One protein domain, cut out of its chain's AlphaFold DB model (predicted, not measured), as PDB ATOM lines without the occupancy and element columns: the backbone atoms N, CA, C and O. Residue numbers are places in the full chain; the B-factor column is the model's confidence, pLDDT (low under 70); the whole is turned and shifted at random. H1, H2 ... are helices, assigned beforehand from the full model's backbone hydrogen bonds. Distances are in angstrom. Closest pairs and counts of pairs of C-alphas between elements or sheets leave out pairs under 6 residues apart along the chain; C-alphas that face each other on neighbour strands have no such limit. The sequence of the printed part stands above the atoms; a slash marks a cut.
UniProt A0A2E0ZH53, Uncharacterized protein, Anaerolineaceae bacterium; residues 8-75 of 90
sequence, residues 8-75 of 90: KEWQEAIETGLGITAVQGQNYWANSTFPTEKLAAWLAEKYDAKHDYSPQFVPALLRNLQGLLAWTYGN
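AT A GLANCE: This is residues 8 to 75 of the 90 residues of an uncharacterized protein of Anaerolineaceae bacterium (UniProt A0A2E0ZH53). The model is an elongated cluster of five short helices in two parts: H1, H2 and H5 gather toward one end, and H3 and H4 form a helical hairpin, side by side and running opposite ways, toward the other. Residues 47 to 56, the turn of this hairpin, lie at the far end of the long axis, and H1 meets H3 where the two parts join. The printed part has 68 residues, with five named helices in the order H1 H2 H3 H4 H5 and no named strand, and its class is all helix. The whole is compact, with a radius of gyration of the C-alphas of 11.7 A, and the C-alphas span 33 by 21 by 20 A.

HOW THE PARTS SIT: H1, residues 8 to 18, is the hub, touching three other helices. It touches H3, residues 36 to 46, at 82 degrees, about perpendicular; their closest C-alphas, those of Gly 17 and Trp 42, are 6.4 A apart. H1 and H5, residues 65 to 73, touch only at their ends, with the C-alphas of Gln 11 and Thr 72 closest at 5.5 A; they run opposite ways at a steep tilt of 68 degrees, only just short of about perpendicular. H1 and H2, residues 22 to 30, only just touch, with 3 pairs of C-alphas within 8 A; the closest, those of Glu 15 and Ala 22, are 6.7 A apart, and the lines stand at 89 degrees, about perpendicular. H2 and H5 touch at a steep tilt of 54 degrees, opposite ways, with the C-alphas of Gln 26 and Tyr 73 closest at 5.3 A. H3 and H4, residues 57 to 63, form a helical hairpin: they touch at a shallow tilt of 8 degrees, opposite ways, with the C-alphas of Ala 44 and Val 58 closest at 6.0 A. H4 and H5 are close but not clearly touching, with the C-alphas of Leu 61 and Leu 68 closest at 7.7 A. H4 is apart from H1 and from H2. In H1, H2, H3, H4 and H5 every O i to N i+4 pair is within hydrogen-bond range.

IN THESE COORDINATES: H1 begins at C-alpha 8, (12.336, 43.681, 40.387), and is 15.3 A long. H3 is 15.0 A long and begins at C-alpha 36, (1.203, 42.168, 25.755). H2 measures 12.2 A, H4 10.1 A and H5 12.0 A, ending at C-alpha 73, (13.560, 43.075, 31.078).

THE WHOLE: The two C-alphas farthest apart, those of Asn 31 and Asp 52, are 35.2 A apart. The printed part has no cut. No link is long; H3 to H4 is short, and the others are tight. The mean pLDDT of the printed part is 91.8, and no printed residue is under 70.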
ATOM      1  N   LYS A   8      12.332  45.042  39.851       94.06
ATOM      2  CA  LYS A   8      12.336  43.681  40.387       94.06
ATOM      3  C   LYS A   8      10.943  43.250  40.845       94.06
ATOM      4  O   LYS A   8      10.501  42.166  40.487       94.06
ATOM      5  N   GLU A   9      10.234  44.095  41.588       93.62
ATOM      6  CA  GLU A   9       8.870  43.779  42.032       93.62
ATOM      7  C   GLU A   9       7.905  43.686  40.844       93.62
ATOM      8  O   GLU A   9       7.028  42.824  40.822       93.62
ATOM      9  N   TRP A  10       8.070  44.541  39.827       94.25
ATOM     10  CA  TRP A  10       7.281  44.455  38.599       94.25
ATOM     11  C   TRP A  10       7.574  43.177  37.828       94.25
ATOM     12  O   TRP A  10       6.645  42.522  37.359       94.25
ATOM     13  N   GLN A  11       8.844  42.800  37.727       95.88
ATOM     14  CA  GLN A  11       9.250  41.541  37.127       95.88
ATOM     15  C   GLN A  11       8.593  40.351  37.849       95.88
ATOM     16  O   GLN A  11       7.938  39.540  37.198       95.88
ATOM     17  N   GLU A  12       8.687  40.274  39.179       96.12
ATOM     18  CA  GLU A  12       8.077  39.205  39.988       96.12
ATOM     19  C   GLU A  12       6.542  39.167  39.850       96.12
ATOM     20  O   GLU A  12       5.938  38.093  39.734       96.12
ATOM     21  N   ALA A  13       5.898  40.339  39.815       94.81
ATOM     22  CA  ALA A  13       4.455  40.450  39.639       94.81
ATOM     23  C   ALA A  13       4.005  39.975  38.247       94.81
ATOM     24  O   ALA A  13       3.038  39.218  38.149       94.81
ATOM     25  N   ILE A  14       4.720  40.364  37.185       95.88
ATOM     26  CA  ILE A  14       4.444  39.943  35.802       95.88
ATOM     27  C   ILE A  14       4.683  38.439  35.634       95.88
ATOM     28  O   ILE A  14       3.863  37.754  35.021       95.88
ATOM     29  N   GLU A  15       5.769  37.910  36.201       96.75
ATOM     30  CA  GLU A  15       6.080  36.477  36.193       96.75
ATOM     31  C   GLU A  15       4.959  35.658  36.834       96.75
ATOM     32  O   GLU A  15       4.446  34.713  36.228       96.75
ATOM     33  N   THR A  16       4.505  36.084  38.014       95.50
ATOM     34  CA  THR A  16       3.383  35.457  38.724       95.50
ATOM     35  C   THR A  16       2.075  35.586  37.943       95.50
ATOM     36  O   THR A  16       1.339  34.612  37.800       95.50
ATOM     37  N   GLY A  17       1.785  36.779  37.421       94.38
ATOM     38  CA  GLY A  17       0.542  37.080  36.716       94.38
ATOM     39  C   GLY A  17       0.381  36.337  35.394       94.38
ATOM     40  O   GLY A  17      -0.730  35.958  35.026       94.38
ATOM     41  N   LEU A  18       1.487  36.100  34.689       96.12
ATOM     42  CA  LEU A  18       1.490  35.416  33.396       96.12
ATOM     43  C   LEU A  18       1.871  33.937  33.481       96.12
ATOM     44  O   LEU A  18       1.752  33.232  32.476       96.12
ATOM     45  N   GLY A  19       2.333  33.465  34.641       96.44
ATOM     46  CA  GLY A  19       2.854  32.109  34.804       96.44
ATOM     47  C   GLY A  19       4.112  31.869  33.965       96.44
ATOM     48  O   GLY A  19       4.231  30.828  33.317       96.44
ATOM     49  N   ILE A  20       5.019  32.848  33.930       96.19
ATOM     50  CA  ILE A  20       6.272  32.795  33.163       96.19
ATOM     51  C   ILE A  20       7.475  32.915  34.095       96.19
ATOM     52  O   ILE A  20       7.367  33.434  35.200       96.19
ATOM     53  N   THR A  21       8.640  32.464  33.639       96.69
ATOM     54  CA  THR A  21       9.910  32.670  34.348       96.69
ATOM     55  C   THR A  21      10.620  33.942  33.888       96.69
ATOM     56  O   THR A  21      10.399  34.417  32.770       96.69
ATOM     57  N   ALA A  22      11.570  34.429  34.691       94.06
ATOM     58  CA  ALA A  22      12.489  35.507  34.312       94.06
ATOM     59  C   ALA A  22      13.154  35.292  32.946       94.06
ATOM     60  O   ALA A  22      13.187  36.198  32.116       94.06
ATOM     61  N   VAL A  23      13.633  34.072  32.682       95.88
ATOM     62  CA  VAL A  23      14.282  33.720  31.408       95.88
ATOM     63  C   VAL A  23      13.293  33.817  30.247       95.88
ATOM     64  O   VAL A  23      13.640  34.324  29.183       95.88
ATOM     65  N   GLN A  24      12.047  33.369  30.434       97.19
ATOM     66  CA  GLN A  24      11.007  33.523  29.414       97.19
ATOM     67  C   GLN A  24      10.677  34.998  29.168       97.19
ATOM     68  O   GLN A  24      10.607  35.396  28.009       97.19
ATOM     69  N   GLY A  25      10.540  35.811  30.220       96.00
ATOM     70  CA  GLY A  25      10.306  37.253  30.102       96.00
ATOM     71  C   GLY A  25      11.420  37.973  29.334       96.00
ATOM     72  O   GLY A  25      11.145  38.701  28.381       96.00
ATOM     73  N   GLN A  26      12.681  37.690  29.666       95.38
ATOM     74  CA  GLN A  26      13.843  38.218  28.943       95.38
ATOM     75  C   GLN A  26      13.856  37.775  27.476       95.38
ATOM     76  O   GLN A  26      14.073  38.599  26.589       95.38
ATOM     77  N   ASN A  27      13.573  36.499  27.200       96.88
ATOM     78  CA  ASN A  27      13.496  35.988  25.832       96.88
ATOM     79  C   ASN A  27      12.358  36.642  25.040       96.88
ATOM     80  O   ASN A  27      12.549  36.997  23.879       96.88
ATOM     81  N   TYR A  28      11.187  36.823  25.644       97.06
ATOM     82  CA  TYR A  28      10.071  37.510  25.006       97.06
ATOM     83  C   TYR A  28      10.403  38.963  24.678       97.06
ATOM     84  O   TYR A  28      10.074  39.435  23.589       97.06
ATOM     85  N   TRP A  29      11.076  39.662  25.592       95.25
ATOM     86  CA  TRP A  29      11.537  41.024  25.357       95.25
ATOM     87  C   TRP A  29      12.571  41.080  24.226       95.25
ATOM     88  O   TRP A  29      12.365  41.783  23.238       95.25
ATOM     89  N   ALA A  30      13.636  40.276  24.317       95.25
ATOM     90  CA  ALA A  30      14.722  40.248  23.338       95.25
ATOM     91  C   ALA A  30      14.242  39.908  21.917       95.25
ATOM     92  O   ALA A  30      14.792  40.410  20.941       95.25
ATOM     93  N   ASN A  31      13.194  39.086  21.800       96.56
ATOM     94  CA  ASN A  31      12.618  38.686  20.519       96.56
ATOM     95  C   ASN A  31      11.399  39.524  20.097       96.56
ATOM     96  O   ASN A  31      10.804  39.229  19.066       96.56
ATOM     97  N   SER A  32      11.009  40.553  20.861       94.88
ATOM     98  CA  SER A  32       9.796  41.351  20.603       94.88
ATOM     99  C   SER A  32       8.508  40.509  20.497       94.88
ATOM    100  O   SER A  32       7.599  40.831  19.735       94.88
ATOM    101  N   THR A  33       8.419  39.421  21.267       96.75
ATOM    102  CA  THR A  33       7.288  38.472  21.291       96.75
ATOM    103  C   THR A  33       6.534  38.474  22.620       96.75
ATOM    104  O   THR A  33       5.816  37.525  22.941       96.75
ATOM    105  N   PHE A  34       6.687  39.535  23.417       96.50
ATOM    106  CA  PHE A  34       6.014  39.645  24.708       96.50
ATOM    107  C   PHE A  34       4.491  39.550  24.556       96.50
ATOM    108  O   PHE A  34       3.930  40.264  23.724       96.50
ATOM    109  N   PRO A  35       3.797  38.696  25.341       95.75
ATOM    110  CA  PRO A  35       2.348  38.523  25.250       95.75
ATOM    111  C   PRO A  35       1.608  39.713  25.884       95.75
ATOM    112  O   PRO A  35       0.963  39.589  26.926       95.75
ATOM    113  N   THR A  36       1.717  40.883  25.258       94.44
ATOM    114  CA  THR A  36       1.203  42.168  25.755       94.44
ATOM    115  C   THR A  36      -0.305  42.163  25.982       94.44
ATOM    116  O   THR A  36      -0.764  42.784  26.931       94.44
ATOM    117  N   GLU A  37      -1.076  41.420  25.185       94.62
ATOM    118  CA  GLU A  37      -2.526  41.270  25.380       94.62
ATOM    119  C   GLU A  37      -2.864  40.530  26.681       94.62
ATOM    120  O   GLU A  37      -3.725  40.970  27.442       94.62
ATOM    121  N   LYS A  38      -2.150  39.434  26.981       95.50
ATOM    122  CA  LYS A  38      -2.325  38.697  28.245       95.50
ATOM    123  C   LYS A  38      -1.904  39.550  29.435       95.50
ATOM    124  O   LYS A  38      -2.589  39.556  30.453       95.50
ATOM    125  N   LEU A  39      -0.807  40.294  29.287       95.50
ATOM    126  CA  LEU A  39      -0.349  41.238  30.300       95.50
ATOM    127  C   LEU A  39      -1.386  42.335  30.548       95.50
ATOM    128  O   LEU A  39      -1.707  42.614  31.697       95.50
ATOM    129  N   ALA A  40      -1.960  42.908  29.492       94.00
ATOM    130  CA  ALA A  40      -2.988  43.931  29.608       94.00
ATOM    131  C   ALA A  40      -4.247  43.418  30.321       94.00
ATOM    132  O   ALA A  40      -4.776  44.107  31.193       94.00
ATOM    133  N   ALA A  41      -4.694  42.204  29.990       94.94
ATOM    134  CA  ALA A  41      -5.827  41.567  30.656       94.94
ATOM    135  C   ALA A  41      -5.549  41.327  32.148       94.94
ATOM    136  O   ALA A  41      -6.373  41.684  32.986       94.94
ATOM    137  N   TRP A  42      -4.367  40.802  32.486       95.06
ATOM    138  CA  TRP A  42      -3.966  40.599  33.878       95.06
ATOM    139  C   TRP A  42      -3.879  41.919  34.659       95.06
ATOM    140  O   TRP A  42      -4.399  42.001  35.769       95.06
ATOM    141  N   LEU A  43      -3.283  42.970  34.084       92.88
ATOM    142  CA  LEU A  43      -3.223  44.296  34.711       92.88
ATOM    143  C   LEU A  43      -4.629  44.841  34.994       92.88
ATOM    144  O   LEU A  43      -4.876  45.381  36.071       92.88
ATOM    145  N   ALA A  44      -5.544  44.679  34.036       91.44
ATOM    146  CA  ALA A  44      -6.930  45.100  34.176       91.44
ATOM    147  C   ALA A  44      -7.702  44.285  35.219       91.44
ATOM    148  O   ALA A  44      -8.606  44.830  35.828       91.44
ATOM    149  N   GLU A  45      -7.370  43.017  35.449       91.88
ATOM    150  CA  GLU A  45      -7.980  42.210  36.513       91.88
ATOM    151  C   GLU A  45      -7.398  42.555  37.892       91.88
ATOM    152  O   GLU A  45      -8.129  42.694  38.872       91.88
ATOM    153  N   LYS A  46      -6.071  42.700  37.969       88.62
ATOM    154  CA  LYS A  46      -5.332  42.829  39.227       88.62
ATOM    155  C   LYS A  46      -5.413  44.223  39.842       88.62
ATOM    156  O   LYS A  46      -5.356  44.350  41.064       88.62
ATOM    157  N   TYR A  47      -5.495  45.246  38.998       87.69
ATOM    158  CA  TYR A  47      -5.398  46.645  39.402       87.69
ATOM    159  C   TYR A  47      -6.637  47.465  39.014       87.69
ATOM    160  O   TYR A  47      -6.536  48.667  38.764       87.69
ATOM    161  N   ASP A  48      -7.809  46.829  38.925       83.00
ATOM    162  CA  ASP A  48      -9.060  47.550  38.683       83.00
ATOM    163  C   ASP A  48      -9.539  48.357  39.901       83.00
ATOM    164  O   ASP A  48      -9.045  48.247  41.025       83.00
ATOM    165  N   ALA A  49     -10.583  49.154  39.670       75.88
ATOM    166  CA  ALA A  49     -11.246  49.930  40.710       75.88
ATOM    167  C   ALA A  49     -11.944  49.070  41.781       75.88
ATOM    168  O   ALA A  49     -12.275  49.596  42.840       75.88
ATOM    169  N   LYS A  50     -12.182  47.769  41.541       80.00
ATOM    170  CA  LYS A  50     -12.734  46.868  42.571       80.00
ATOM    171  C   LYS A  50     -11.691  46.514  43.625       80.00
ATOM    172  O   LYS A  50     -12.058  46.123  44.727       80.00
ATOM    173  N   HIS A  51     -10.417  46.680  43.293       78.06
ATOM    174  CA  HIS A  51      -9.293  46.610  44.214       78.06
ATOM    175  C   HIS A  51      -8.835  48.026  44.609       78.06
ATOM    176  O   HIS A  51      -7.643  48.279  44.689       78.06
ATOM    177  N   ASP A  52      -9.762  48.975  44.792       81.62
ATOM    178  CA  ASP A  52      -9.542  50.383  45.189       81.62
ATOM    179  C   ASP A  52      -8.414  51.143  44.453       81.62
ATOM    180  O   ASP A  52      -7.894  52.144  44.955       81.62
ATOM    181  N   TYR A  53      -8.030  50.712  43.247       82.75
ATOM    182  CA  TYR A  53      -7.117  51.475  42.402       82.75
ATOM    183  C   TYR A  53      -7.861  52.605  41.690       82.75
ATOM    184  O   TYR A  53      -9.038  52.503  41.337       82.75
ATOM    185  N   SER A  54      -7.143  53.700  41.429       84.62
ATOM    186  CA  SER A  54      -7.667  54.789  40.608       84.62
ATOM    187  C   SER A  54      -8.103  54.259  39.234       84.62
ATOM    188  O   SER A  54      -7.328  53.539  38.598       84.62
ATOM    189  N   PRO A  55      -9.264  54.678  38.692       83.31
ATOM    190  CA  PRO A  55      -9.693  54.309  37.341       83.31
ATOM    191  C   PRO A  55      -8.686  54.672  36.236       83.31
ATOM    192  O   PRO A  55      -8.776  54.154  35.126       83.31
ATOM    193  N   GLN A  56      -7.735  55.569  36.522       84.44
ATOM    194  CA  GLN A  56      -6.678  55.984  35.595       84.44
ATOM    195  C   GLN A  56      -5.414  55.119  35.667       84.44
ATOM    196  O   GLN A  56      -4.561  55.230  34.787       84.44
ATOM    197  N   PHE A  57      -5.291  54.253  36.674       84.94
ATOM    198  CA  PHE A  57      -4.079  53.483  36.932       84.94
ATOM    199  C   PHE A  57      -3.791  52.459  35.824       84.94
ATOM    200  O   PHE A  57      -2.752  52.538  35.168       84.94
ATOM    201  N   VAL A  58      -4.741  51.567  35.523       88.88
ATOM    202  CA  VAL A  58      -4.606  50.602  34.413       88.88
ATOM    203  C   VAL A  58      -4.423  51.309  33.062       88.88
ATOM    204  O   VAL A  58      -3.473  50.973  32.357       88.88
ATOM    205  N   PRO A  59      -5.220  52.332  32.687       89.56
ATOM    206  CA  PRO A  59      -4.959  53.099  31.470       89.56
ATOM    207  C   PRO A  59      -3.548  53.700  31.390       89.56
ATOM    208  O   PRO A  59      -2.953  53.705  30.313       89.56
ATOM    209  N   ALA A  60      -2.991  54.198  32.500       86.62
ATOM    210  CA  ALA A  60      -1.626  54.720  32.534       86.62
ATOM    211  C   ALA A  60      -0.576  53.618  32.326       86.62
ATOM    212  O   ALA A  60       0.363  53.823  31.551       86.62
ATOM    213  N   LEU A  61      -0.773  52.450  32.945       88.31
ATOM    214  CA  LEU A  61       0.075  51.272  32.756       88.31
ATOM    215  C   LEU A  61       0.079  50.806  31.299       88.31
ATOM    216  O   LEU A  61       1.141  50.606  30.712       88.31
ATOM    217  N   LEU A  62      -1.101  50.705  30.684       90.94
ATOM    218  CA  LEU A  62      -1.244  50.254  29.299       90.94
ATOM    219  C   LEU A  62      -0.629  51.232  28.289       90.94
ATOM    220  O   LEU A  62       0.001  50.794  27.328       90.94
ATOM    221  N   ARG A  63      -0.748  52.550  28.514       90.31
ATOM    222  CA  ARG A  63      -0.093  53.562  27.658       90.31
ATOM    223  C   ARG A  63       1.432  53.450  27.676       90.31
ATOM    224  O   ARG A  63       2.063  53.682  26.652       90.31
ATOM    225  N   ASN A  64       2.006  53.085  28.820       89.38
ATOM    226  CA  ASN A  64       3.450  52.973  29.025       89.38
ATOM    227  C   ASN A  64       3.939  51.514  29.051       89.38
ATOM    228  O   ASN A  64       5.035  51.243  29.536       89.38
ATOM    229  N   LEU A  65       3.162  50.569  28.509       91.19
ATOM    230  CA  LEU A  65       3.437  49.135  28.644       91.19
ATOM    231  C   LEU A  65       4.807  48.734  28.082       91.19
ATOM    232  O   LEU A  65       5.503  47.906  28.657       91.19
ATOM    233  N   GLN A  66       5.224  49.353  26.977       91.12
ATOM    234  CA  GLN A  66       6.555  49.125  26.407       91.12
ATOM    235  C   GLN A  66       7.672  49.652  27.318       91.12
ATOM    236  O   GLN A  66       8.698  48.998  27.466       91.12
ATOM    237  N   GLY A  67       7.458  50.801  27.967       92.31
ATOM    238  CA  GLY A  67       8.389  51.349  28.954       92.31
ATOM    239  C   GLY A  67       8.487  50.470  30.200       92.31
ATOM    240  O   GLY A  67       9.590  50.227  30.679       92.31
ATOM    241  N   LEU A  68       7.359  49.916  30.660       93.06
ATOM    242  CA  LEU A  68       7.330  48.938  31.748       93.06
ATOM    243  C   LEU A  68       8.199  47.725  31.417       93.06
ATOM    244  O   LEU A  68       9.086  47.379  32.185       93.06
ATOM    245  N   LEU A  69       7.979  47.122  30.247       94.69
ATOM    246  CA  LEU A  69       8.718  45.938  29.809       94.69
ATOM    247  C   LEU A  69      10.207  46.222  29.590       94.69
ATOM    248  O   LEU A  69      11.051  45.394  29.939       94.69
ATOM    249  N   ALA A  70      10.543  47.397  29.053       93.75
ATOM    250  CA  ALA A  70      11.927  47.829  28.918       93.75
ATOM    251  C   ALA A  70      12.598  47.969  30.290       93.75
ATOM    252  O   ALA A  70      13.715  47.487  30.471       93.75
ATOM    253  N   TRP A  71      11.923  48.585  31.263       94.19
ATOM    254  CA  TRP A  71      12.426  48.730  32.628       94.19
ATOM    255  C   TRP A  71      12.621  47.383  33.330       94.19
ATOM    256  O   TRP A  71      13.631  47.186  34.001       94.19
ATOM    257  N   THR A  72      11.702  46.434  33.135       94.88
ATOM    258  CA  THR A  72      11.749  45.127  33.807       94.88
ATOM    259  C   THR A  72      12.702  44.128  33.149       94.88
ATOM    260  O   THR A  72      13.330  43.346  33.856       94.88
ATOM    261  N   TYR A  73      12.827  44.123  31.816       94.25
ATOM    262  CA  TYR A  73      13.560  43.075  31.078       94.25
ATOM    263  C   TYR A  73      14.671  43.587  30.149       94.25
ATOM    264  O   TYR A  73      15.471  42.783  29.667       94.25
ATOM    265  N   GLY A  74      14.730  44.889  29.867       82.06
ATOM    266  CA  GLY A  74      15.527  45.460  28.775       82.06
ATOM    267  C   GLY A  74      16.605  46.468  29.159       82.06
ATOM    268  O   GLY A  74      17.190  47.062  28.256       82.06
ATOM    269  N   ASN A  75      16.864  46.682  30.454       81.50
ATOM    270  CA  ASN A  75      17.690  47.780  30.992       81.50
ATOM    271  C   ASN A  75      17.141  49.193  30.701       81.50
ATOM    272  O   ASN A  75      17.900  50.162  30.644       81.50
TER     273      ASN A  75